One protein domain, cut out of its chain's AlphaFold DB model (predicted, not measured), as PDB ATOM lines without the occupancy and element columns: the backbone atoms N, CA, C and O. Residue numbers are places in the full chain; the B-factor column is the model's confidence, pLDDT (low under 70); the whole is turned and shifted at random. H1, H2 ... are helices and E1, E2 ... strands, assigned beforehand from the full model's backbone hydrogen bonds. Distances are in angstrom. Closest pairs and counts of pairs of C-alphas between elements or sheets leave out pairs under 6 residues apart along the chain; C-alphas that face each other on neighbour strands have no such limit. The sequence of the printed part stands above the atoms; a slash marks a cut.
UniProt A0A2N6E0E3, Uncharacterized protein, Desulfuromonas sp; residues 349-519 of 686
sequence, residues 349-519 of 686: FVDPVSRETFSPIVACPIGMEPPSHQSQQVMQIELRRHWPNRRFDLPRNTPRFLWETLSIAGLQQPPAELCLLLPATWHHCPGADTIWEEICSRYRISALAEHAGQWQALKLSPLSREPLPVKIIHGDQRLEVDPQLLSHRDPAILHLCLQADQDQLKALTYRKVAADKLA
ATOM      1  N   PHE A 349     141.489 229.846 257.124       69.50
ATOM      2  CA  PHE A 349     140.622 231.010 257.307       69.50
ATOM      3  C   PHE A 349     139.187 230.838 256.756       69.50
ATOM      4  O   PHE A 349     138.505 231.831 256.509       69.50
ATOM      5  N   VAL A 350     138.733 229.604 256.495       60.47
ATOM      6  CA  VAL A 350     137.633 229.336 255.545       60.47
ATOM      7  C   VAL A 350     136.243 229.140 256.194       60.47
ATOM      8  O   VAL A 350     135.275 229.429 255.503       60.47
ATOM      9  N   ASP A 351     136.110 228.723 257.472       54.75
ATOM     10  CA  ASP A 351     134.854 228.726 258.290       54.75
ATOM     11  C   ASP A 351     135.096 228.107 259.697       54.75
ATOM     12  O   ASP A 351     136.040 227.324 259.807       54.75
ATOM     13  N   PRO A 352     134.318 228.360 260.790       53.38
ATOM     14  CA  PRO A 352     133.207 229.297 261.054       53.38
ATOM     15  C   PRO A 352     133.670 230.643 261.656       53.38
ATOM     16  O   PRO A 352     132.865 231.429 262.154       53.38
ATOM     17  N   VAL A 353     134.978 230.917 261.604       56.72
ATOM     18  CA  VAL A 353     135.619 232.157 262.091       56.72
ATOM     19  C   VAL A 353     134.974 233.419 261.491       56.72
ATOM     20  O   VAL A 353     134.976 234.478 262.102       56.72
ATOM     21  N   SER A 354     134.359 233.292 260.316       53.72
ATOM     22  CA  SER A 354     133.674 234.346 259.563       53.72
ATOM     23  C   SER A 354     132.370 234.861 260.200       53.72
ATOM     24  O   SER A 354     131.870 235.900 259.769       53.72
ATOM     25  N   ARG A 355     131.789 234.155 261.187       57.06
ATOM     26  CA  ARG A 355     130.509 234.527 261.832       57.06
ATOM     27  C   ARG A 355     130.663 235.158 263.213       57.06
ATOM     28  O   ARG A 355     129.710 235.762 263.705       57.06
ATOM     29  N   GLU A 356     131.826 235.016 263.835       64.69
ATOM     30  CA  GLU A 356     132.111 235.544 265.168       64.69
ATOM     31  C   GLU A 356     133.031 236.763 265.080       64.69
ATOM     32  O   GLU A 356     133.935 236.835 264.252       64.69
ATOM     33  N   THR A 357     132.794 237.758 265.934       70.44
ATOM     34  CA  THR A 357     133.656 238.941 266.018       70.44
ATOM     35  C   THR A 357     134.731 238.690 267.067       70.44
ATOM     36  O   THR A 357     134.445 238.719 268.264       70.44
ATOM     37  N   PHE A 358     135.964 238.445 266.630       75.38
ATOM     38  CA  PHE A 358     137.109 238.294 267.528       75.38
ATOM     39  C   PHE A 358     137.822 239.633 267.698       75.38
ATOM     40  O   PHE A 358     138.195 240.264 266.714       75.38
ATOM     41  N   SER A 359     138.037 240.072 268.938       78.31
ATOM     42  CA  SER A 359     138.867 241.243 269.230       78.31
ATOM     43  C   SER A 359     139.451 241.155 270.642       78.31
ATOM     44  O   SER A 359     138.667 241.123 271.591       78.31
ATOM     45  N   PRO A 360     140.781 241.209 270.836       82.75
ATOM     46  CA  PRO A 360     141.836 241.362 269.830       82.75
ATOM     47  C   PRO A 360     142.213 240.046 269.127       82.75
ATOM     48  O   PRO A 360     142.064 238.964 269.699       82.75
ATOM     49  N   ILE A 361     142.737 240.160 267.903       86.81
ATOM     50  CA  ILE A 361     143.339 239.061 267.131       86.81
ATOM     51  C   ILE A 361     144.862 239.198 267.194       86.81
ATOM     52  O   ILE A 361     145.392 240.278 266.924       86.81
ATOM     53  N   VAL A 362     145.567 238.108 267.495       88.12
ATOM     54  CA  VAL A 362     147.011 237.990 267.271       88.12
ATOM     55  C   VAL A 362     147.283 237.037 266.120       88.12
ATOM     56  O   VAL A 362     146.710 235.951 266.051       88.12
ATOM     57  N   ALA A 363     148.172 237.431 265.218       88.62
ATOM     58  CA  ALA A 363     148.596 236.581 264.127       88.62
ATOM     59  C   ALA A 363     150.102 236.653 263.898       88.62
ATOM     60  O   ALA A 363     150.687 237.738 263.845       88.62
ATOM     61  N   CYS A 364     150.696 235.486 263.680       88.62
ATOM     62  CA  CYS A 364     152.034 235.326 263.134       88.62
ATOM     63  C   CYS A 364     151.938 234.572 261.800       88.62
ATOM     64  O   CYS A 364     152.069 233.350 261.775       88.62
ATOM     65  N   PRO A 365     151.647 235.263 260.689       83.62
ATOM     66  CA  PRO A 365     151.621 234.651 259.364       83.62
ATOM     67  C   PRO A 365     152.937 233.917 259.062       83.62
ATOM     68  O   PRO A 365     154.013 234.422 259.387       83.62
ATOM     69  N   ILE A 366     152.861 232.729 258.456       77.69
ATOM     70  CA  ILE A 366     154.032 231.863 258.214       77.69
ATOM     71  C   ILE A 366     154.279 231.638 256.718       77.69
ATOM     72  O   ILE A 366     153.405 231.853 255.880       77.69
ATOM     73  N   GLY A 367     155.490 231.185 256.380       79.62
ATOM     74  CA  GLY A 367     155.894 230.861 255.008       79.62
ATOM     75  C   GLY A 367     156.540 232.044 254.288       79.62
ATOM     76  O   GLY A 367     155.861 232.872 253.679       79.62
ATOM     77  N   MET A 368     157.875 232.102 254.348       81.31
ATOM     78  CA  MET A 368     158.692 233.087 253.620       81.31
ATOM     79  C   MET A 368     158.741 232.816 252.116       81.31
ATOM     80  O   MET A 368     159.084 233.703 251.335       81.31
ATOM     81  N   GLU A 369     158.397 231.597 251.714       83.88
ATOM     82  CA  GLU A 369     158.421 231.163 250.329       83.88
ATOM     83  C   GLU A 369     157.127 231.557 249.599       83.88
ATOM     84  O   GLU A 369     156.051 231.661 250.209       83.88
ATOM     85  N   PRO A 370     157.202 231.824 248.284       85.94
ATOM     86  CA  PRO A 370     156.014 232.053 247.485       85.94
ATOM     87  C   PRO A 370     155.213 230.748 247.339       85.94
ATOM     88  O   PRO A 370     155.786 229.705 247.021       85.94
ATOM     89  N   PRO A 371     153.881 230.782 247.510       84.69
ATOM     90  CA  PRO A 371     153.058 229.588 247.372       84.69
ATOM     91  C   PRO A 371     153.104 229.047 245.936       84.69
ATOM     92  O   PRO A 371     153.241 229.810 244.978       84.69
ATOM     93  N   SER A 372     152.926 227.732 245.774       81.56
ATOM     94  CA  SER A 372     152.817 227.102 244.450       81.56
ATOM     95  C   SER A 372     151.654 227.686 243.636       81.56
ATOM     96  O   SER A 372     150.701 228.218 244.200       81.56
ATOM     97  N   HIS A 373     151.673 227.545 242.307       79.62
ATOM     98  CA  HIS A 373     150.618 228.101 241.444       79.62
ATOM     99  C   HIS A 373     149.206 227.623 241.831       79.62
ATOM    100  O   HIS A 373     148.265 228.412 241.880       79.62
ATOM    101  N   GLN A 374     149.055 226.338 242.161       78.50
ATOM    102  CA  GLN A 374     147.783 225.796 242.643       78.50
ATOM    103  C   GLN A 374     147.386 226.410 243.995       78.50
ATOM    104  O   GLN A 374     146.231 226.783 244.188       78.50
ATOM    105  N   SER A 375     148.342 226.575 244.912       81.12
ATOM    106  CA  SER A 375     148.096 227.207 246.214       81.12
ATOM    107  C   SER A 375     147.725 228.684 246.072       81.12
ATOM    108  O   SER A 375     146.825 229.147 246.763       81.12
ATOM    109  N   GLN A 376     148.341 229.407 245.131       85.00
ATOM    110  CA  GLN A 376     147.987 230.789 244.800       85.00
ATOM    111  C   GLN A 376     146.539 230.901 244.327       85.00
ATOM    112  O   GLN A 376     145.818 231.782 244.786       85.00
ATOM    113  N   GLN A 377     146.080 229.998 243.457       84.06
ATOM    114  CA  GLN A 377     144.682 229.981 243.012       84.06
ATOM    115  C   GLN A 377     143.718 229.760 244.183       84.06
ATOM    116  O   GLN A 377     142.720 230.470 244.301       84.06
ATOM    117  N   VAL A 378     144.037 228.820 245.079       83.75
ATOM    118  CA  VAL A 378     143.246 228.577 246.295       83.75
ATOM    119  C   VAL A 378     143.220 229.822 247.186       83.75
ATOM    120  O   VAL A 378     142.141 230.268 247.566       83.75
ATOM    121  N   MET A 379     144.374 230.437 247.455       85.75
ATOM    122  CA  MET A 379     144.473 231.651 248.275       85.75
ATOM    123  C   MET A 379     143.752 232.847 247.642       85.75
ATOM    124  O   MET A 379     143.122 233.621 248.352       85.75
ATOM    125  N   GLN A 380     143.766 232.990 246.314       86.81
ATOM    126  CA  GLN A 380     142.978 234.014 245.621       86.81
ATOM    127  C   GLN A 380     141.473 233.798 245.804       86.81
ATOM    128  O   GLN A 380     140.738 234.759 246.031       86.81
ATOM    129  N   ILE A 381     141.001 232.550 245.722       84.38
ATOM    130  CA  ILE A 381     139.597 232.212 245.987       84.38
ATOM    131  C   ILE A 381     139.244 232.526 247.447       84.38
ATOM    132  O   ILE A 381     138.179 233.085 247.711       84.38
ATOM    133  N   GLU A 382     140.130 232.205 248.390       81.12
ATOM    134  CA  GLU A 382     139.945 232.512 249.812       81.12
ATOM    135  C   GLU A 382     139.906 234.027 250.064       81.12
ATOM    136  O   GLU A 382     138.986 234.510 250.726       81.12
ATOM    137  N   LEU A 383     140.807 234.800 249.453       85.75
ATOM    138  CA  LEU A 383     140.810 236.260 249.552       85.75
ATOM    139  C   LEU A 383     139.520 236.885 249.037       85.75
ATOM    140  O   LEU A 383     139.037 237.825 249.657       85.75
ATOM    141  N   ARG A 384     138.908 236.354 247.971       84.38
ATOM    142  CA  ARG A 384     137.595 236.837 247.500       84.38
ATOM    143  C   ARG A 384     136.488 236.637 248.535       84.38
ATOM    144  O   ARG A 384     135.495 237.351 248.496       84.38
ATOM    145  N   ARG A 385     136.631 235.700 249.478       79.88
ATOM    146  CA  ARG A 385     135.668 235.537 250.580       79.88
ATOM    147  C   ARG A 385     135.872 236.586 251.668       79.88
ATOM    148  O   ARG A 385     134.894 237.108 252.191       79.88
ATOM    149  N   HIS A 386     137.123 236.905 252.002       81.50
ATOM    150  CA  HIS A 386     137.460 237.911 253.024       81.50
ATOM    151  C   HIS A 386     137.357 239.351 252.490       81.50
ATOM    152  O   HIS A 386     137.076 240.297 253.224       81.50
ATOM    153  N   TRP A 387     137.531 239.525 251.184       83.62
ATOM    154  CA  TRP A 387     137.495 240.798 250.477       83.62
ATOM    155  C   TRP A 387     136.581 240.708 249.243       83.62
ATOM    156  O   TRP A 387     137.053 240.786 248.111       83.62
ATOM    157  N   PRO A 388     135.255 240.587 249.431       79.31
ATOM    158  CA  PRO A 388     134.310 240.305 248.343       79.31
ATOM    159  C   PRO A 388     134.263 241.361 247.235       79.31
ATOM    160  O   PRO A 388     133.836 241.056 246.128       79.31
ATOM    161  N   ASN A 389     134.721 242.584 247.515       81.19
ATOM    162  CA  ASN A 389     134.721 243.704 246.572       81.19
ATOM    163  C   ASN A 389     136.141 244.155 246.180       81.19
ATOM    164  O   ASN A 389     136.315 245.281 245.723       81.19
ATOM    165  N   ARG A 390     137.174 243.338 246.425       82.38
ATOM    166  CA  ARG A 390     138.552 243.645 246.014       82.38
ATOM    167  C   ARG A 390     139.159 242.457 245.288       82.38
ATOM    168  O   ARG A 390     139.035 241.311 245.716       82.38
ATOM    169  N   ARG A 391     139.861 242.753 244.198       82.38
ATOM    170  CA  ARG A 391     140.771 241.819 243.541       82.38
ATOM    171  C   ARG A 391     142.187 242.291 243.809       82.38
ATOM    172  O   ARG A 391     142.470 243.479 243.699       82.38
ATOM    173  N   PHE A 392     143.055 241.354 244.154       86.44
ATOM    174  CA  PHE A 392     144.454 241.646 244.422       86.44
ATOM    175  C   PHE A 392     145.296 241.086 243.287       86.44
ATOM    176  O   PHE A 392     145.299 239.876 243.058       86.44
ATOM    177  N   ASP A 393     145.995 241.973 242.586       86.25
ATOM    178  CA  ASP A 393     147.038 241.594 241.639       86.25
ATOM    179  C   ASP A 393     148.377 241.579 242.382       86.25
ATOM    180  O   ASP A 393     149.081 242.586 242.484       86.25
ATOM    181  N   LEU A 394     148.666 240.448 243.031       89.06
ATOM    182  CA  LEU A 394     149.902 240.253 243.784       89.06
ATOM    183  C   LEU A 394     150.965 239.602 242.884       89.06
ATOM    184  O   LEU A 394     150.654 238.638 242.176       89.06
ATOM    185  N   PRO A 395     152.233 240.056 242.938       90.94
ATOM    186  CA  PRO A 395     153.331 239.411 242.225       90.94
ATOM    187  C   PRO A 395     153.402 237.902 242.498       90.94
ATOM    188  O   PRO A 395     153.191 237.452 243.624       90.94
ATOM    189  N   ARG A 396     153.777 237.103 241.491       86.62
ATOM    190  CA  ARG A 396     153.871 235.630 241.619       86.62
ATOM    191  C   ARG A 396     154.848 235.157 242.695       86.62
ATOM    192  O   ARG A 396     154.721 234.040 243.179       86.62
ATOM    193  N   ASN A 397     155.828 235.985 243.032       90.69
ATOM    194  CA  ASN A 397     156.830 235.736 244.061       90.69
ATOM    195  C   ASN A 397     156.464 236.363 245.419       90.69
ATOM    196  O   ASN A 397     157.329 236.446 246.286       90.69
ATOM    197  N   THR A 398     155.216 236.808 245.608       92.56
ATOM    198  CA  THR A 398     154.722 237.288 246.906       92.56
ATOM    199  C   THR A 398     154.759 236.137 247.918       92.56
ATOM    200  O   THR A 398     154.088 235.125 247.682       92.56
ATOM    201  N   PRO A 399     155.506 236.268 249.029       92.44
ATOM    202  CA  PRO A 399     155.578 235.255 250.079       92.44
ATOM    203  C   PRO A 399     154.216 234.885 250.655       92.44
ATOM    204  O   PRO A 399     153.340 235.740 250.796       92.44
ATOM    205  N   ARG A 400     154.046 233.628 251.066       89.94
ATOM    206  CA  ARG A 400     152.793 233.126 251.644       89.94
ATOM    207  C   ARG A 400     152.317 233.936 252.852       89.94
ATOM    208  O   ARG A 400     151.129 234.244 252.933       89.94
ATOM    209  N   PHE A 401     153.223 234.335 253.744       89.88
ATOM    210  CA  PHE A 401     152.857 235.088 254.947       89.88
ATOM    211  C   PHE A 401     152.131 236.409 254.616       89.88
ATOM    212  O   PHE A 401     151.263 236.853 255.366       89.88
ATOM    213  N   LEU A 402     152.436 237.028 253.471       92.25
ATOM    214  CA  LEU A 402     151.782 238.251 253.006       92.25
ATOM    215  C   LEU A 402     150.337 237.992 252.542       92.25
ATOM    216  O   LEU A 402     149.439 238.767 252.882       92.25
ATOM    217  N   TRP A 403     150.082 236.871 251.861       90.94
ATOM    218  CA  TRP A 403     148.719 236.432 251.523       90.94
ATOM    219  C   TRP A 403     147.882 236.197 252.783       90.94
ATOM    220  O   TRP A 403     146.770 236.711 252.894       90.94
ATOM    221  N   GLU A 404     148.439 235.474 253.758       88.06
ATOM    222  CA  GLU A 404     147.773 235.199 255.036       88.06
ATOM    223  C   GLU A 404     147.489 236.497 255.810       88.06
ATOM    224  O   GLU A 404     146.383 236.680 256.320       88.06
ATOM    225  N   THR A 405     148.442 237.437 255.831       90.06
ATOM    226  CA  THR A 405     148.270 238.765 256.448       90.06
ATOM    227  C   THR A 405     147.063 239.499 255.864       90.06
ATOM    228  O   THR A 405     146.227 240.025 256.605       90.06
ATOM    229  N   LEU A 406     146.947 239.512 254.534       89.88
ATOM    230  CA  LEU A 406     145.846 240.163 253.839       89.88
ATOM    231  C   LEU A 406     144.506 239.472 254.128       89.88
ATOM    232  O   LEU A 406     143.516 240.154 254.398       89.88
ATOM    233  N   SER A 407     144.468 238.136 254.139       87.12
ATOM    234  CA  SER A 407     143.284 237.365 254.539       87.12
ATOM    235  C   SER A 407     142.824 237.716 255.954       87.12
ATOM    236  O   SER A 407     141.649 238.024 256.150       87.12
ATOM    237  N   ILE A 408     143.743 237.759 256.925       85.62
ATOM    238  CA  ILE A 408     143.442 238.107 258.324       85.62
ATOM    239  C   ILE A 408     142.855 239.517 258.428       85.62
ATOM    240  O   ILE A 408     141.822 239.711 259.067       85.62
ATOM    241  N   ALA A 409     143.465 240.498 257.755       86.69
ATOM    242  CA  ALA A 409     142.954 241.869 257.711       86.69
ATOM    243  C   ALA A 409     141.557 241.969 257.052       86.69
ATOM    244  O   ALA A 409     140.818 242.937 257.280       86.69
ATOM    245  N   GLY A 410     141.196 240.961 256.254       82.69
ATOM    246  CA  GLY A 410     139.921 240.819 255.563       82.69
ATOM    247  C   GLY A 410     138.772 240.226 256.384       82.69
ATOM    248  O   GLY A 410     137.625 240.463 256.020       82.69
ATOM    249  N   LEU A 411     139.048 239.491 257.469       75.94
ATOM    250  CA  LEU A 411     138.149 238.463 258.020       75.94
ATOM    251  C   LEU A 411     136.688 238.862 258.325       75.94
ATOM    252  O   LEU A 411     135.869 237.969 258.181       75.94
ATOM    253  N   GLN A 412     136.342 240.106 258.700       62.69
ATOM    254  CA  GLN A 412     135.015 240.784 258.598       62.69
ATOM    255  C   GLN A 412     135.122 242.219 259.193       62.69
ATOM    256  O   GLN A 412     136.194 242.606 259.654       62.69
ATOM    257  N   GLN A 413     134.061 243.049 259.121       60.50
ATOM    258  CA  GLN A 413     134.112 244.513 259.346       60.50
ATOM    259  C   GLN A 413     134.812 244.941 260.661       60.50
ATOM    260  O   GLN A 413     134.507 244.383 261.715       60.50
ATOM    261  N   PRO A 414     135.693 245.968 260.630       57.31
ATOM    262  CA  PRO A 414     136.314 246.530 261.833       57.31
ATOM    263  C   PRO A 414     135.254 246.843 262.901       57.31
ATOM    264  O   PRO A 414     134.257 247.502 262.602       57.31
ATOM    265  N   PRO A 415     135.475 246.395 264.152       53.03
ATOM    266  CA  PRO A 415     136.295 247.223 265.035       53.03
ATOM    267  C   PRO A 415     137.349 246.456 265.862       53.03
ATOM    268  O   PRO A 415     137.742 246.925 266.934       53.03
ATOM    269  N   ALA A 416     137.829 245.304 265.388       71.88
ATOM    270  CA  ALA A 416     138.805 244.511 266.129       71.88
ATOM    271  C   ALA A 416     140.218 245.120 266.123       71.88
ATOM    272  O   ALA A 416     140.694 245.617 265.101       71.88
ATOM    273  N   GLU A 417     140.899 245.073 267.271       86.38
ATOM    274  CA  GLU A 417     142.349 245.290 267.325       86.38
ATOM    275  C   GLU A 417     143.065 244.087 266.701       86.38
ATOM    276  O   GLU A 417     142.773 242.941 267.049       86.38
ATOM    277  N   LEU A 418     144.016 244.351 265.805       87.81
ATOM    278  CA  LEU A 418     144.790 243.332 265.102       87.81
ATOM    279  C   LEU A 418     146.272 243.484 265.446       87.81
ATOM    280  O   LEU A 418     146.854 244.549 265.262       87.81
ATOM    281  N   CYS A 419     146.889 242.419 265.938       89.75
ATOM    282  CA  CYS A 419     148.314 242.360 266.225       89.75
ATOM    283  C   CYS A 419     148.986 241.428 265.217       89.75
ATOM    284  O   CYS A 419     148.654 240.246 265.167       89.75
ATOM    285  N   LEU A 420     149.922 241.954 264.432       90.38
ATOM    286  CA  LEU A 420     150.674 241.197 263.432       90.38
ATOM    287  C   LEU A 420     152.130 241.054 263.868       90.38
ATOM    288  O   LEU A 420     152.753 242.043 264.251       90.38
ATOM    289  N   LEU A 421     152.672 239.845 263.766       90.19
ATOM    290  CA  LEU A 421     154.104 239.566 263.829       90.19
ATOM    291  C   LEU A 421     154.597 239.270 262.415       90.19
ATOM    292  O   LEU A 421     154.245 238.242 261.844       90.19
ATOM    293  N   LEU A 422     155.383 240.184 261.849       90.94
ATOM    294  CA  LEU A 422     155.921 240.078 260.493       90.94
ATOM    295  C   LEU A 422     157.457 240.006 260.524       90.94
ATOM    296  O   LEU A 422     158.063 240.613 261.406       90.94
ATOM    297  N   PRO A 423     158.116 239.311 259.583       90.25
ATOM    298  CA  PRO A 423     159.579 239.308 259.480       90.25
ATOM    299  C   PRO A 423     160.114 240.729 259.299       90.25
ATOM    300  O   PRO A 423     159.538 241.482 258.528       90.25
ATOM    301  N   ALA A 424     161.231 241.117 259.914       88.50
ATOM    302  CA  ALA A 424     161.716 242.506 259.885       88.50
ATOM    303  C   ALA A 424     161.940 243.085 258.471       88.50
ATOM    304  O   ALA A 424     161.876 244.299 258.274       88.50
ATOM    305  N   THR A 425     162.154 242.218 257.481       89.94
ATOM    306  CA  THR A 425     162.367 242.556 256.069       89.94
ATOM    307  C   THR A 425     161.093 242.517 255.219       89.94
ATOM    308  O   THR A 425     161.184 242.625 253.999       89.94
ATOM    309  N   TRP A 426     159.905 242.349 255.814       92.31
ATOM    310  CA  TRP A 426     158.647 242.164 255.075       92.31
ATOM    311  C   TRP A 426     158.340 243.305 254.095       92.31
ATOM    312  O   TRP A 426     157.776 243.070 253.033       92.31
ATOM    313  N   HIS A 427     158.752 244.529 254.428       91.25
ATOM    314  CA  HIS A 427     158.554 245.730 253.617       91.25
ATOM    315  C   HIS A 427     159.359 245.724 252.304       91.25
ATOM    316  O   HIS A 427     159.082 246.518 251.414       91.25
ATOM    317  N   HIS A 428     160.342 244.829 252.156       91.69
ATOM    318  CA  HIS A 428     161.077 244.614 250.905       91.69
ATOM    319  C   HIS A 428     160.496 243.485 250.047       91.69
ATOM    320  O   HIS A 428     160.973 243.241 248.937       91.69
ATOM    321  N   CYS A 429     159.507 242.750 250.558       93.25
ATOM    322  CA  CYS A 429     158.940 241.627 249.834       93.25
ATOM    323  C   CYS A 429     158.065 242.105 248.659       93.25
ATOM    324  O   CYS A 429     157.364 243.114 248.766       93.25
ATOM    325  N   PRO A 430     158.039 241.359 247.541       91.88
ATOM    326  CA  PRO A 430     157.107 241.617 246.449       91.88
ATOM    327  C   PRO A 430     155.660 241.647 246.956       91.88
ATOM    328  O   PRO A 430     155.258 240.768 247.714       91.88
ATOM    329  N   GLY A 431     154.888 242.656 246.543       89.75
ATOM    330  CA  GLY A 431     153.487 242.824 246.948       89.75
ATOM    331  C   GLY A 431     153.274 243.485 248.316       89.75
ATOM    332  O   GLY A 431     152.122 243.727 248.678       89.75
ATOM    333  N   ALA A 432     154.341 243.815 249.058       92.12
ATOM    334  CA  ALA A 432     154.235 244.457 250.371       92.12
ATOM    335  C   ALA A 432     153.497 245.803 250.311       92.12
ATOM    336  O   ALA A 432     152.609 246.029 251.129       92.12
ATOM    337  N   ASP A 433     153.794 246.650 249.320       89.81
ATOM    338  CA  ASP A 433     153.136 247.955 249.143       89.81
ATOM    339  C   ASP A 433     151.627 247.806 248.916       89.81
ATOM    340  O   ASP A 433     150.828 248.446 249.601       89.81
ATOM    341  N   THR A 434     151.230 246.902 248.013       89.19
ATOM    342  CA  THR A 434     149.822 246.613 247.702       89.19
ATOM    343  C   THR A 434     149.064 246.157 248.947       89.19
ATOM    344  O   THR A 434     147.963 246.622 249.228       89.19
ATOM    345  N   ILE A 435     149.659 245.252 249.725       90.19
ATOM    346  CA  ILE A 435     149.036 244.720 250.941       90.19
ATOM    347  C   ILE A 435     148.978 245.789 252.028       90.19
ATOM    348  O   ILE A 435     147.965 245.920 252.716       90.19
ATOM    349  N   TRP A 436     150.043 246.574 252.175       91.44
ATOM    350  CA  TRP A 436     150.113 247.630 253.171       91.44
ATOM    351  C   TRP A 436     149.092 248.738 252.909       91.44
ATOM    352  O   TRP A 436     148.440 249.203 253.848       91.44
ATOM    353  N   GLU A 437     148.890 249.119 251.646       89.56
ATOM    354  CA  GLU A 437     147.854 250.072 251.247       89.56
ATOM    355  C   GLU A 437     146.457 249.597 251.673       89.56
ATOM    356  O   GLU A 437     145.680 250.360 252.255       89.56
ATOM    357  N   GLU A 438     146.160 248.319 251.449       88.88
ATOM    358  CA  GLU A 438     144.864 247.722 251.771       88.88
ATOM    359  C   GLU A 438     144.657 247.585 253.284       88.88
ATOM    360  O   GLU A 438     143.571 247.881 253.791       88.88
ATOM    361  N   ILE A 439     145.704 247.255 254.044       88.75
ATOM    362  CA  ILE A 439     145.667 247.279 255.513       88.75
ATOM    363  C   ILE A 439     145.415 248.708 256.020       88.75
ATOM    364  O   ILE A 439     144.526 248.920 256.850       88.75
ATOM    365  N   CYS A 440     146.129 249.704 255.488       88.19
ATOM    366  CA  CYS A 440     145.963 251.114 255.855       88.19
ATOM    367  C   CYS A 440     144.583 251.679 255.483       88.19
ATOM    368  O   CYS A 440     144.129 252.650 256.088       88.19
ATOM    369  N   SER A 441     143.887 251.073 254.515       86.25
ATOM    370  CA  SER A 441     142.512 251.445 254.162       86.25
ATOM    371  C   SER A 441     141.486 251.097 255.250       86.25
ATOM    372  O   SER A 441     140.378 251.635 255.242       86.25
ATOM    373  N   ARG A 442     141.843 250.215 256.198       85.50
ATOM    374  CA  ARG A 442     140.966 249.741 257.286       85.50
ATOM    375  C   ARG A 442     141.493 250.057 258.684       85.50
ATOM    376  O   ARG A 442     140.698 250.268 259.607       85.50
ATOM    377  N   TYR A 443     142.811 250.112 258.843       88.12
ATOM    378  CA  TYR A 443     143.471 250.217 260.137       88.12
ATOM    379  C   TYR A 443     144.463 251.381 260.202       88.12
ATOM    380  O   TYR A 443     145.000 251.839 259.197       88.12
ATOM    381  N   ARG A 444     144.742 251.836 261.425       88.75
ATOM    382  CA  ARG A 444     145.868 252.706 261.777       88.75
ATOM    383  C   ARG A 444     146.808 251.961 262.705       88.75
ATOM    384  O   ARG A 444     146.355 251.241 263.597       88.75
ATOM    385  N   ILE A 445     148.103 252.202 262.563       90.81
ATOM    386  CA  ILE A 445     149.074 251.729 263.546       90.81
ATOM    387  C   ILE A 445     148.852 252.485 264.854       90.81
ATOM    388  O   ILE A 445     148.697 253.700 264.861       90.81
ATOM    389  N   SER A 446     148.823 251.741 265.952       89.81
ATOM    390  CA  SER A 446     148.713 252.242 267.326       89.81
ATOM    391  C   SER A 446     149.964 251.926 268.147       89.81
ATOM    392  O   SER A 446     150.324 252.682 269.048       89.81
ATOM    393  N   ALA A 447     150.668 250.844 267.802       90.75
ATOM    394  CA  ALA A 447     151.996 250.556 268.316       90.75
ATOM    395  C   ALA A 447     152.835 249.801 267.281       90.75
ATOM    396  O   ALA A 447     152.300 249.060 266.454       90.75
ATOM    397  N   LEU A 448     154.145 249.987 267.353       91.44
ATOM    398  CA  LEU A 448     155.151 249.331 266.531       91.44
ATOM    399  C   LEU A 448     156.303 248.919 267.444       91.44
ATOM    400  O   LEU A 448     156.750 249.723 268.260       91.44
ATOM    401  N   ALA A 449     156.775 247.683 267.330       90.75
ATOM    402  CA  ALA A 449     157.881 247.203 268.144       90.75
ATOM    403  C   ALA A 449     158.825 246.304 267.354       90.75
ATOM    404  O   ALA A 449     158.391 245.537 266.492       90.75
ATOM    405  N   GLU A 450     160.108 246.370 267.688       86.50
ATOM    406  CA  GLU A 450     161.058 245.334 267.301       86.50
ATOM    407  C   GLU A 450     160.912 244.141 268.243       86.50
ATOM    408  O   GLU A 450     160.783 244.298 269.458       86.50
ATOM    409  N   HIS A 451     160.914 242.939 267.676       81.12
ATOM    410  CA  HIS A 451     160.629 241.721 268.407       81.12
ATOM    411  C   HIS A 451     161.650 240.630 268.078       81.12
ATOM    412  O   HIS A 451     161.787 240.207 266.930       81.12
ATOM    413  N   ALA A 452     162.390 240.181 269.094       73.88
ATOM    414  CA  ALA A 452     163.419 239.140 268.980       73.88
ATOM    415  C   ALA A 452     164.454 239.361 267.844       73.88
ATOM    416  O   ALA A 452     164.980 238.398 267.292       73.88
ATOM    417  N   GLY A 453     164.723 240.618 267.460       73.12
ATOM    418  CA  GLY A 453     165.732 241.015 266.461       73.12
ATOM    419  C   GLY A 453     165.459 240.600 265.007       73.12
ATOM    420  O   GLY A 453     166.173 241.021 264.101       73.12
ATOM    421  N   GLN A 454     164.445 239.770 264.758       81.88
ATOM    422  CA  GLN A 454     164.100 239.261 263.423       81.88
ATOM    423  C   GLN A 454     162.654 239.549 263.025       81.88
ATOM    424  O   GLN A 454     162.287 239.359 261.866       81.88
ATOM    425  N   TRP A 455     161.840 240.034 263.961       87.12
ATOM    426  CA  TRP A 455     160.422 240.273 263.761       87.12
ATOM    427  C   TRP A 455     160.064 241.718 264.088       87.12
ATOM    428  O   TRP A 455     160.691 242.384 264.912       87.12
ATOM    429  N   GLN A 456     159.021 242.197 263.434       89.44
ATOM    430  CA  GLN A 456     158.346 243.447 263.721       89.44
ATOM    431  C   GLN A 456     156.940 243.119 264.203       89.44
ATOM    432  O   GLN A 456     156.177 242.440 263.515       89.44
ATOM    433  N   ALA A 457     156.601 243.608 265.390       90.94
ATOM    434  CA  ALA A 457     155.248 243.542 265.908       90.94
ATOM    435  C   ALA A 457     154.515 244.836 265.539       90.94
ATOM    436  O   ALA A 457     154.981 245.935 265.851       90.94
ATOM    437  N   LEU A 458     153.342 244.716 264.925       91.31
ATOM    438  CA  LEU A 458     152.472 245.833 264.572       91.31
ATOM    439  C   LEU A 458     151.147 245.694 265.315       91.31
ATOM    440  O   LEU A 458     150.445 244.697 265.153       91.31
ATOM    441  N   LYS A 459     150.780 246.709 266.100       91.25
ATOM    442  CA  LYS A 459     149.455 246.814 266.712       91.25
ATOM    443  C   LYS A 459     148.588 247.753 265.891       91.25
ATOM    444  O   LYS A 459     148.791 248.970 265.895       91.25
ATOM    445  N   LEU A 460     147.591 247.197 265.231       89.75
ATOM    446  CA  LEU A 460     146.665 247.884 264.350       89.75
ATOM    447  C   LEU A 460     145.323 248.112 265.053       89.75
ATOM    448  O   LEU A 460     144.754 247.218 265.679       89.75
ATOM    449  N   SER A 461     144.821 249.335 264.939       89.00
ATOM    450  CA  SER A 461     143.541 249.779 265.485       89.00
ATOM    451  C   SER A 461     142.606 250.216 264.351       89.00
ATOM    452  O   SER A 461     143.085 250.714 263.333       89.00
ATOM    453  N   PRO A 462     141.282 250.048 264.478       87.31
ATOM    454  CA  PRO A 462     140.338 250.465 263.441       87.31
ATOM    455  C   PRO A 462     140.384 251.971 263.153       87.31
ATOM    456  O   PRO A 462     140.487 252.775 264.080       87.31
ATOM    457  N   LEU A 463     140.177 252.371 261.891       83.75
ATOM    458  CA  LEU A 463     140.077 253.789 261.498       83.75
ATOM    459  C   LEU A 463     138.956 254.571 262.210       83.75
ATOM    460  O   LEU A 463     139.040 255.797 262.298       83.75
ATOM    461  N   SER A 464     137.922 253.878 262.701       76.06
ATOM    462  CA  SER A 464     136.792 254.464 263.432       76.06
ATOM    463  C   SER A 464     137.154 254.977 264.829       76.06
ATOM    464  O   SER A 464     136.389 255.752 265.398       76.06
ATOM    465  N   ARG A 465     138.303 254.574 265.389       74.25
ATOM    466  CA  ARG A 465     138.787 255.091 266.674       74.25
ATOM    467  C   ARG A 465     139.498 256.433 266.495       74.25
ATOM    468  O   ARG A 465     140.084 256.713 265.445       74.25
ATOM    469  N   GLU A 466     139.456 257.260 267.538       77.25
ATOM    470  CA  GLU A 466     140.192 258.525 267.562       77.25
ATOM    471  C   GLU A 466     141.701 258.283 267.380       77.25
ATOM    472  O   GLU A 466     142.231 257.284 267.875       77.25
ATOM    473  N   PRO A 467     142.404 259.158 266.637       75.56
ATOM    474  CA  PRO A 467     143.838 259.019 266.430       75.56
ATOM    475  C   PRO A 467     144.578 259.220 267.758       75.56
ATOM    476  O   PRO A 467     144.657 260.329 268.280       75.56
ATOM    477  N   LEU A 468     145.128 258.130 268.289       81.38
ATOM    478  CA  LEU A 468     146.011 258.126 269.454       81.38
ATOM    479  C   LEU A 468     147.472 258.139 268.999       81.38
ATOM    480  O   LEU A 468     147.755 257.520 267.972       81.38
ATOM    481  N   PRO A 469     148.389 258.781 269.751       84.94
ATOM    482  CA  PRO A 469     149.817 258.755 269.451       84.94
ATOM    483  C   PRO A 469     150.321 257.319 269.300       84.94
ATOM    484  O   PRO A 469     149.930 256.423 270.054       84.94
ATOM    485  N   VAL A 470     151.185 257.103 268.309       87.50
ATOM    486  CA  VAL A 470     151.709 255.769 268.021       87.50
ATOM    487  C   VAL A 470     152.867 255.479 268.951       87.50
ATOM    488  O   VAL A 470     153.815 256.259 269.030       87.50
ATOM    489  N   LYS A 471     152.801 254.335 269.633       90.44
ATOM    490  CA  LYS A 471     153.859 253.879 270.536       90.44
ATOM    491  C   LYS A 471     154.905 253.082 269.767       90.44
ATOM    492  O   LYS A 471     154.606 251.995 269.287       90.44
ATOM    493  N   ILE A 472     156.124 253.596 269.673       88.00
ATOM    494  CA  ILE A 472     157.286 252.869 269.157       88.00
ATOM    495  C   ILE A 472     158.032 252.266 270.350       88.00
ATOM    496  O   ILE A 472     158.372 252.984 271.292       88.00
ATOM    497  N   ILE A 473     158.250 250.953 270.328       86.62
ATOM    498  CA  ILE A 473     158.929 250.203 271.390       86.62
ATOM    499  C   ILE A 473     160.211 249.591 270.814       86.62
ATOM    500  O   ILE A 473     160.153 248.774 269.896       86.62
ATOM    501  N   HIS A 474     161.360 249.972 271.366       82.12
ATOM    502  CA  HIS A 474     162.668 249.446 270.973       82.12
ATOM    503  C   HIS A 474     163.475 249.111 272.230       82.12
ATOM    504  O   HIS A 474     163.872 250.001 272.985       82.12
ATOM    505  N   GLY A 475     163.660 247.815 272.498       77.00
ATOM    506  CA  GLY A 475     164.164 247.346 273.789       77.00
ATOM    507  C   GLY A 475     163.312 247.890 274.943       77.00
ATOM    508  O   GLY A 475     162.087 247.759 274.934       77.00
ATOM    509  N   ASP A 476     163.953 248.560 275.900       77.06
ATOM    510  CA  ASP A 476     163.274 249.198 277.039       77.06
ATOM    511  C   ASP A 476     162.734 250.606 276.728       77.06
ATOM    512  O   ASP A 476     162.022 251.206 277.539       77.06
ATOM    513  N   GLN A 477     163.062 251.164 275.560       79.56
ATOM    514  CA  GLN A 477     162.649 252.511 275.187       79.56
ATOM    515  C   GLN A 477     161.229 252.512 274.624       79.56
ATOM    516  O   GLN A 477     160.851 251.674 273.804       79.56
ATOM    517  N   ARG A 478     160.441 253.501 275.056       85.69
ATOM    518  CA  ARG A 478     159.079 253.747 274.577       85.69
ATOM    519  C   ARG A 478     158.972 255.190 274.121       85.69
ATOM    520  O   ARG A 478     159.153 256.107 274.920       85.69
ATOM    521  N   LEU A 479     158.679 255.379 272.844       85.88
ATOM    522  CA  LEU A 479     158.544 256.683 272.211       85.88
ATOM    523  C   LEU A 479     157.119 256.848 271.692       85.88
ATOM    524  O   LEU A 479     156.524 255.903 271.184       85.88
ATOM    525  N   GLU A 480     156.573 258.052 271.813       86.06
ATOM    526  CA  GLU A 480     155.276 258.402 271.237       86.06
ATOM    527  C   GLU A 480     155.490 259.341 270.054       86.06
ATOM    528  O   GLU A 480     156.161 260.368 270.177       86.06
ATOM    529  N   VAL A 481     154.935 258.974 268.899       84.50
ATOM    530  CA  VAL A 481     155.024 259.766 267.668       84.50
ATOM    531  C   VAL A 481     153.643 260.151 267.157       84.50
ATOM    532  O   VAL A 481     152.644 259.470 267.411       84.50
ATOM    533  N   ASP A 482     153.594 261.260 266.419       81.19
ATOM    534  CA  ASP A 482     152.372 261.725 265.770       81.19
ATOM    535  C   ASP A 482     151.847 260.638 264.807       81.19
ATOM    536  O   ASP A 482     152.605 260.177 263.944       81.19
ATOM    537  N   PRO A 483     150.565 260.238 264.897       80.44
ATOM    538  CA  PRO A 483     149.964 259.252 263.995       80.44
ATOM    539  C   PRO A 483     150.071 259.623 262.523       80.44
ATOM    540  O   PRO A 483     150.105 258.746 261.660       80.44
ATOM    541  N   GLN A 484     150.158 260.920 262.219       77.31
ATOM    542  CA  GLN A 484     150.376 261.385 260.862       77.31
ATOM    543  C   GLN A 484     151.718 260.907 260.323       77.31
ATOM    544  O   GLN A 484     151.785 260.606 259.141       77.31
ATOM    545  N   LEU A 485     152.779 260.771 261.123       72.94
ATOM    546  CA  LEU A 485     154.085 260.312 260.631       72.94
ATOM    547  C   LEU A 485     153.981 258.950 259.922       72.94
ATOM    548  O   LEU A 485     154.564 258.757 258.859       72.94
ATOM    549  N   LEU A 486     153.159 258.060 260.480       75.19
ATOM    550  CA  LEU A 486     152.968 256.683 260.028       75.19
ATOM    551  C   LEU A 486     151.732 256.496 259.143       75.19
ATOM    552  O   LEU A 486     151.393 255.377 258.777       75.19
ATOM    553  N   SER A 487     151.075 257.590 258.749       67.69
ATOM    554  CA  SER A 487     149.981 257.562 257.775       67.69
ATOM    555  C   SER A 487     150.468 257.393 256.329       67.69
ATOM    556  O   SER A 487     149.679 257.547 255.396       67.69
ATOM    557  N   HIS A 488     151.774 257.199 256.119       66.50
ATOM    558  CA  HIS A 488     152.348 257.014 254.793       66.50
ATOM    559  C   HIS A 488     152.053 255.601 254.284       66.50
ATOM    560  O   HIS A 488     152.106 254.631 255.039       66.50
ATOM    561  N   ARG A 489     151.791 255.481 252.983       69.88
ATOM    562  CA  ARG A 489     151.546 254.191 252.317       69.88
ATOM    563  C   ARG A 489     152.823 253.401 252.025       69.88
ATOM    564  O   ARG A 489     152.742 252.364 251.391       69.88
ATOM    565  N   ASP A 490     153.977 253.887 252.479       84.38
ATOM    566  CA  ASP A 490     155.258 253.214 252.257       84.38
ATOM    567  C   ASP A 490     155.610 252.417 253.522       84.38
ATOM    568  O   ASP A 490     155.845 253.030 254.574       84.38
ATOM    569  N   PRO A 491     155.622 251.076 253.452       86.75
ATOM    570  CA  PRO A 491     155.931 250.230 254.593       86.75
ATOM    571  C   PRO A 491     157.379 250.393 255.089       86.75
ATOM    572  O   PRO A 491     157.646 250.141 256.266       86.75
ATOM    573  N   ALA A 492     158.316 250.878 254.261       86.19
ATOM    574  CA  ALA A 492     159.715 251.078 254.652       86.19
ATOM    575  C   ALA A 492     159.881 252.143 255.750       86.19
ATOM    576  O   ALA A 492     160.807 252.072 256.564       86.19
ATOM    577  N   ILE A 493     158.949 253.099 255.844       84.94
ATOM    578  CA  ILE A 493     158.960 254.122 256.900       84.94
ATOM    579  C   ILE A 493     158.817 253.491 258.288       84.94
ATOM    580  O   ILE A 493     159.382 254.009 259.249       84.94
ATOM    581  N   LEU A 494     158.126 252.356 258.408       86.38
ATOM    582  CA  LEU A 494     157.986 251.648 259.681       86.38
ATOM    583  C   LEU A 494     159.322 251.113 260.173       86.38
ATOM    584  O   LEU A 494     159.660 251.270 261.344       86.38
ATOM    585  N   HIS A 495     160.106 250.541 259.264       84.62
ATOM    586  CA  HIS A 495     161.443 250.068 259.582       84.62
ATOM    587  C   HIS A 495     162.364 251.225 259.983       84.62
ATOM    588  O   HIS A 495     163.028 251.150 261.014       84.62
ATOM    589  N   LEU A 496     162.328 252.338 259.239       83.56
ATOM    590  CA  LEU A 496     163.084 253.543 259.592       83.56
ATOM    591  C   LEU A 496     162.691 254.088 260.968       83.56
ATOM    592  O   LEU A 496     163.560 254.491 261.732       83.56
ATOM    593  N   CYS A 497     161.402 254.068 261.314       83.44
ATOM    594  CA  CYS A 497     160.935 254.532 262.618       83.44
ATOM    595  C   CYS A 497     161.416 253.650 263.779       83.44
ATOM    596  O   CYS A 497     161.578 254.158 264.882       83.44
ATOM    597  N   LEU A 498     161.649 252.356 263.543       84.12
ATOM    598  CA  LEU A 498     162.222 251.450 264.544       84.12
ATOM    599  C   LEU A 498     163.734 251.630 264.723       84.12
ATOM    600  O   LEU A 498     164.238 251.377 265.810       84.12
ATOM    601  N   GLN A 499     164.447 252.062 263.679       82.38
ATOM    602  CA  GLN A 499     165.895 252.303 263.733       82.38
ATOM    603  C   GLN A 499     166.270 253.730 264.150       82.38
ATOM    604  O   GLN A 499     167.416 253.981 264.521       82.38
ATOM    605  N   ALA A 500     165.334 254.670 264.047       78.25
ATOM    606  CA  ALA A 500     165.586 256.074 264.311       78.25
ATOM    607  C   ALA A 500     165.649 256.375 265.815       78.25
ATOM    608  O   ALA A 500     164.793 255.951 266.592       78.25
ATOM    609  N   ASP A 501     166.628 257.186 266.214       75.44
ATOM    610  CA  ASP A 501     166.661 257.761 267.559       75.44
ATOM    611  C   ASP A 501     165.574 258.846 267.746       75.44
ATOM    612  O   ASP A 501     164.892 259.272 266.805       75.44
ATOM    613  N   GLN A 502     165.393 259.318 268.984       68.62
ATOM    614  CA  GLN A 502     164.342 260.288 269.311       68.62
ATOM    615  C   GLN A 502     164.473 261.613 268.534       68.62
ATOM    616  O   GLN A 502     163.460 262.245 268.217       68.62
ATOM    617  N   ASP A 503     165.691 262.050 268.217       71.44
ATOM    618  CA  ASP A 503     165.931 263.311 267.518       71.44
ATOM    619  C   ASP A 503     165.766 263.154 266.000       71.44
ATOM    620  O   ASP A 503     165.216 264.039 265.336       71.44
ATOM    621  N   GLN A 504     166.114 261.987 265.458       78.31
ATOM    622  CA  GLN A 504     165.835 261.581 264.084       78.31
ATOM    623  C   GLN A 504     164.328 261.441 263.830       78.31
ATOM    624  O   GLN A 504     163.832 261.948 262.821       78.31
ATOM    625  N   LEU A 505     163.574 260.848 264.762       69.94
ATOM    626  CA  LEU A 505     162.112 260.754 264.675       69.94
ATOM    627  C   LEU A 505     161.454 262.139 264.654       69.94
ATOM    628  O   LEU A 505     160.602 262.403 263.801       69.94
ATOM    629  N   LYS A 506     161.902 263.062 265.518       67.94
ATOM    630  CA  LYS A 506     161.445 264.462 265.487       67.94
ATOM    631  C   LYS A 506     161.770 265.115 264.144       67.94
ATOM    632  O   LYS A 506     160.904 265.762 263.554       67.94
ATOM    633  N   ALA A 507     162.989 264.940 263.631       69.69
ATOM    634  CA  ALA A 507     163.406 265.504 262.347       69.69
ATOM    635  C   ALA A 507     162.566 264.977 261.167       69.69
ATOM    636  O   ALA A 507     162.219 265.750 260.267       69.69
ATOM    637  N   LEU A 508     162.184 263.696 261.187       68.69
ATOM    638  CA  LEU A 508     161.276 263.089 260.208       68.69
ATOM    639  C   LEU A 508     159.874 263.717 260.272       68.69
ATOM    640  O   LEU A 508     159.310 264.057 259.228       68.69
ATOM    641  N   THR A 509     159.344 263.970 261.474       64.19
ATOM    642  CA  THR A 509     158.068 264.691 261.644       64.19
ATOM    643  C   THR A 509     158.144 266.116 261.088       64.19
ATOM    644  O   THR A 509     157.259 266.540 260.343       64.19
ATOM    645  N   TYR A 510     159.230 266.848 261.366       60.31
ATOM    646  CA  TYR A 510     159.423 268.214 260.864       60.31
ATOM    647  C   TYR A 510     159.555 268.282 259.337       60.31
ATOM    648  O   TYR A 510     158.939 269.151 258.711       60.31
ATOM    649  N   ARG A 511     160.310 267.363 258.715       62.50
ATOM    650  CA  ARG A 511     160.436 267.286 257.248       62.50
ATOM    651  C   ARG A 511     159.094 267.012 256.572       62.50
ATOM    652  O   ARG A 511     158.811 267.629 255.547       62.50
ATOM    653  N   LYS A 512     158.245 266.167 257.163       61.78
ATOM    654  CA  LYS A 512     156.897 265.897 256.648       61.78
ATOM    655  C   LYS A 512     155.999 267.131 256.702       61.78
ATOM    656  O   LYS A 512     155.412 267.504 255.692       61.78
ATOM    657  N   VAL A 513     155.948 267.812 257.848       57.38
ATOM    658  CA  VAL A 513     155.161 269.048 257.992       57.38
ATOM    659  C   VAL A 513     155.631 270.118 256.998       57.38
ATOM    660  O   VAL A 513     154.813 270.888 256.496       57.38
ATOM    661  N   ALA A 514     156.929 270.166 256.682       50.97
ATOM    662  CA  ALA A 514     157.474 271.064 255.669       50.97
ATOM    663  C   ALA A 514     157.081 270.662 254.232       50.97
ATOM    664  O   ALA A 514     156.668 271.531 253.465       50.97
ATOM    665  N   ALA A 515     157.143 269.372 253.880       57.69
ATOM    666  CA  ALA A 515     156.758 268.860 252.560       57.69
ATOM    667  C   ALA A 515     155.250 269.015 252.281       57.69
ATOM    668  O   ALA A 515     154.870 269.521 251.226       57.69
ATOM    669  N   ASP A 516     154.393 268.694 253.257       55.06
ATOM    670  CA  ASP A 516     152.936 268.872 253.149       55.06
ATOM    671  C   ASP A 516     152.545 270.358 253.066       55.06
ATOM    672  O   ASP A 516     151.574 270.723 252.397       55.06
ATOM    673  N   LYS A 517     153.311 271.249 253.714       52.94
ATOM    674  CA  LYS A 517     153.141 272.704 253.570       52.94
ATOM    675  C   LYS A 517     153.581 273.205 252.195       52.94
ATOM    676  O   LYS A 517     152.889 274.068 251.661       52.94
ATOM    677  N   LEU A 518     154.661 272.667 251.620       43.22
ATOM    678  CA  LEU A 518     155.122 273.016 250.270       43.22
ATOM    679  C   LEU A 518     154.122 272.566 249.194       43.22
ATOM    680  O   LEU A 518     153.714 273.377 248.370       43.22
ATOM    681  N   ALA A 519     153.629 271.324 249.265       50.53
ATOM    682  CA  ALA A 519     152.644 270.799 248.314       50.53
ATOM    683  C   ALA A 519     151.312 271.581 248.347       50.53
ATOM    684  O   ALA A 519     150.673 271.807 247.319       50.53
TER     685      ALA A 519
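What this domain is: This is residues 349 to 519 of the 686 residues of an uncharacterized protein of Desulfuromonas sp (UniProt A0A2N6E0E3). A twisted sheet of six strands makes a wall, with H2 and H4 over one face and no named helix over the other. H1 and H3 run side by side with H2, one on each flank, while H5 packs on the edge strand E6 with its first half and sticks out with residues 514 to 519. The printed part has 171 residues with five named helices and six named strands, along the chain E1 H1 H2 E2 H3 E3 E4 E5 E6 H4 H5. The mixed sheet has the order E1 E2 E4 E3 E5 E6, and the class is mixed, helices and strands. The whole is compact, with a radius of gyration of the C-alphas of 16.5 A and spans of 48 by 37 by 31 A.

Where its parts are: Across the sheet stand E1, residues 361 to 363, beginning at C-alpha 361 (143.339, 239.061, 267.131); E2, 418 to 423; E4, 455 to 462, 22.5 A long; E3, 443 to 451, 20.9 A long, which bends by 65 degrees at residue 446; E5, 470 to 474; and E6, 477 to 481. The helices are H1, 373 to 386, 20.1 A; H2, 400 to 410, 15.5 A; H3, 432 to 440; H4, 492 to 499; and H5, 502 to 519, 26.2 A, ending at C-alpha 519 (152.644, 270.799, 248.314).

How they stand to each other: E2 and E4 are antiparallel, with N 420 and O 458 2.9 A apart, within hydrogen-bond range. E3 and E4 form a hairpin, with N 449 to O 457 at 2.9 A, and so do E5 and E6, with N 472 to O 479 at 2.8 A. E1 and E2 are parallel, with N 419 to O 361 at 2.8 A, as are E3 and E5, with N 473 to O 448 at 2.8 A. E1, H1, H2, E2 make a strand-helix-strand unit, two parallel neighbour strands with helices between; E2, H3, E3 make a split one, with E4 between its strands; both crossovers are right-handed. The sheet with H2, H4 and H5 makes two layers, helices on one face of a sheet. H2 lies over E2 at a height over the sheet of 9.7 A, along the strands. H4, on the same face, has a height of 9.0 A and lies over E3 and only just over E5, with 3 of its C-alphas. H3 only grazes the sheet with residues 436 to 440. H2 touches H3 at a shallow tilt of 16 degrees, the same way; the closest C-alphas, of Leu 406 and Ile 435, are 6.3 A apart. H2 also touches H1, closest at the C-alphas of His 386 and Gly 410, 4.6 A; H1 is not on the sheet. H5 is nearest E6 at the C-alphas of Gln 502 and Leu 479, 7.4 A. H4 and H5 are close but not clearly touching, at 6.7 A between the C-alphas of Cys 497 and Leu 505. Every O i to N i+4 pair is within hydrogen-bond range in H2, H3, H4 and H5, and 9 of 10 in H1.

The domain as a whole: The C-alphas farthest apart, of Pro 352 and Leu 518, are 50.1 A apart. The printed part has no cut, and the link from H1 to H2, 13 residues, is long. Mean pLDDT of the printed part is 80.5; it is under 70 at residues 349 to 356, 412 to 415, 487 to 489, 502 and 505 to 519.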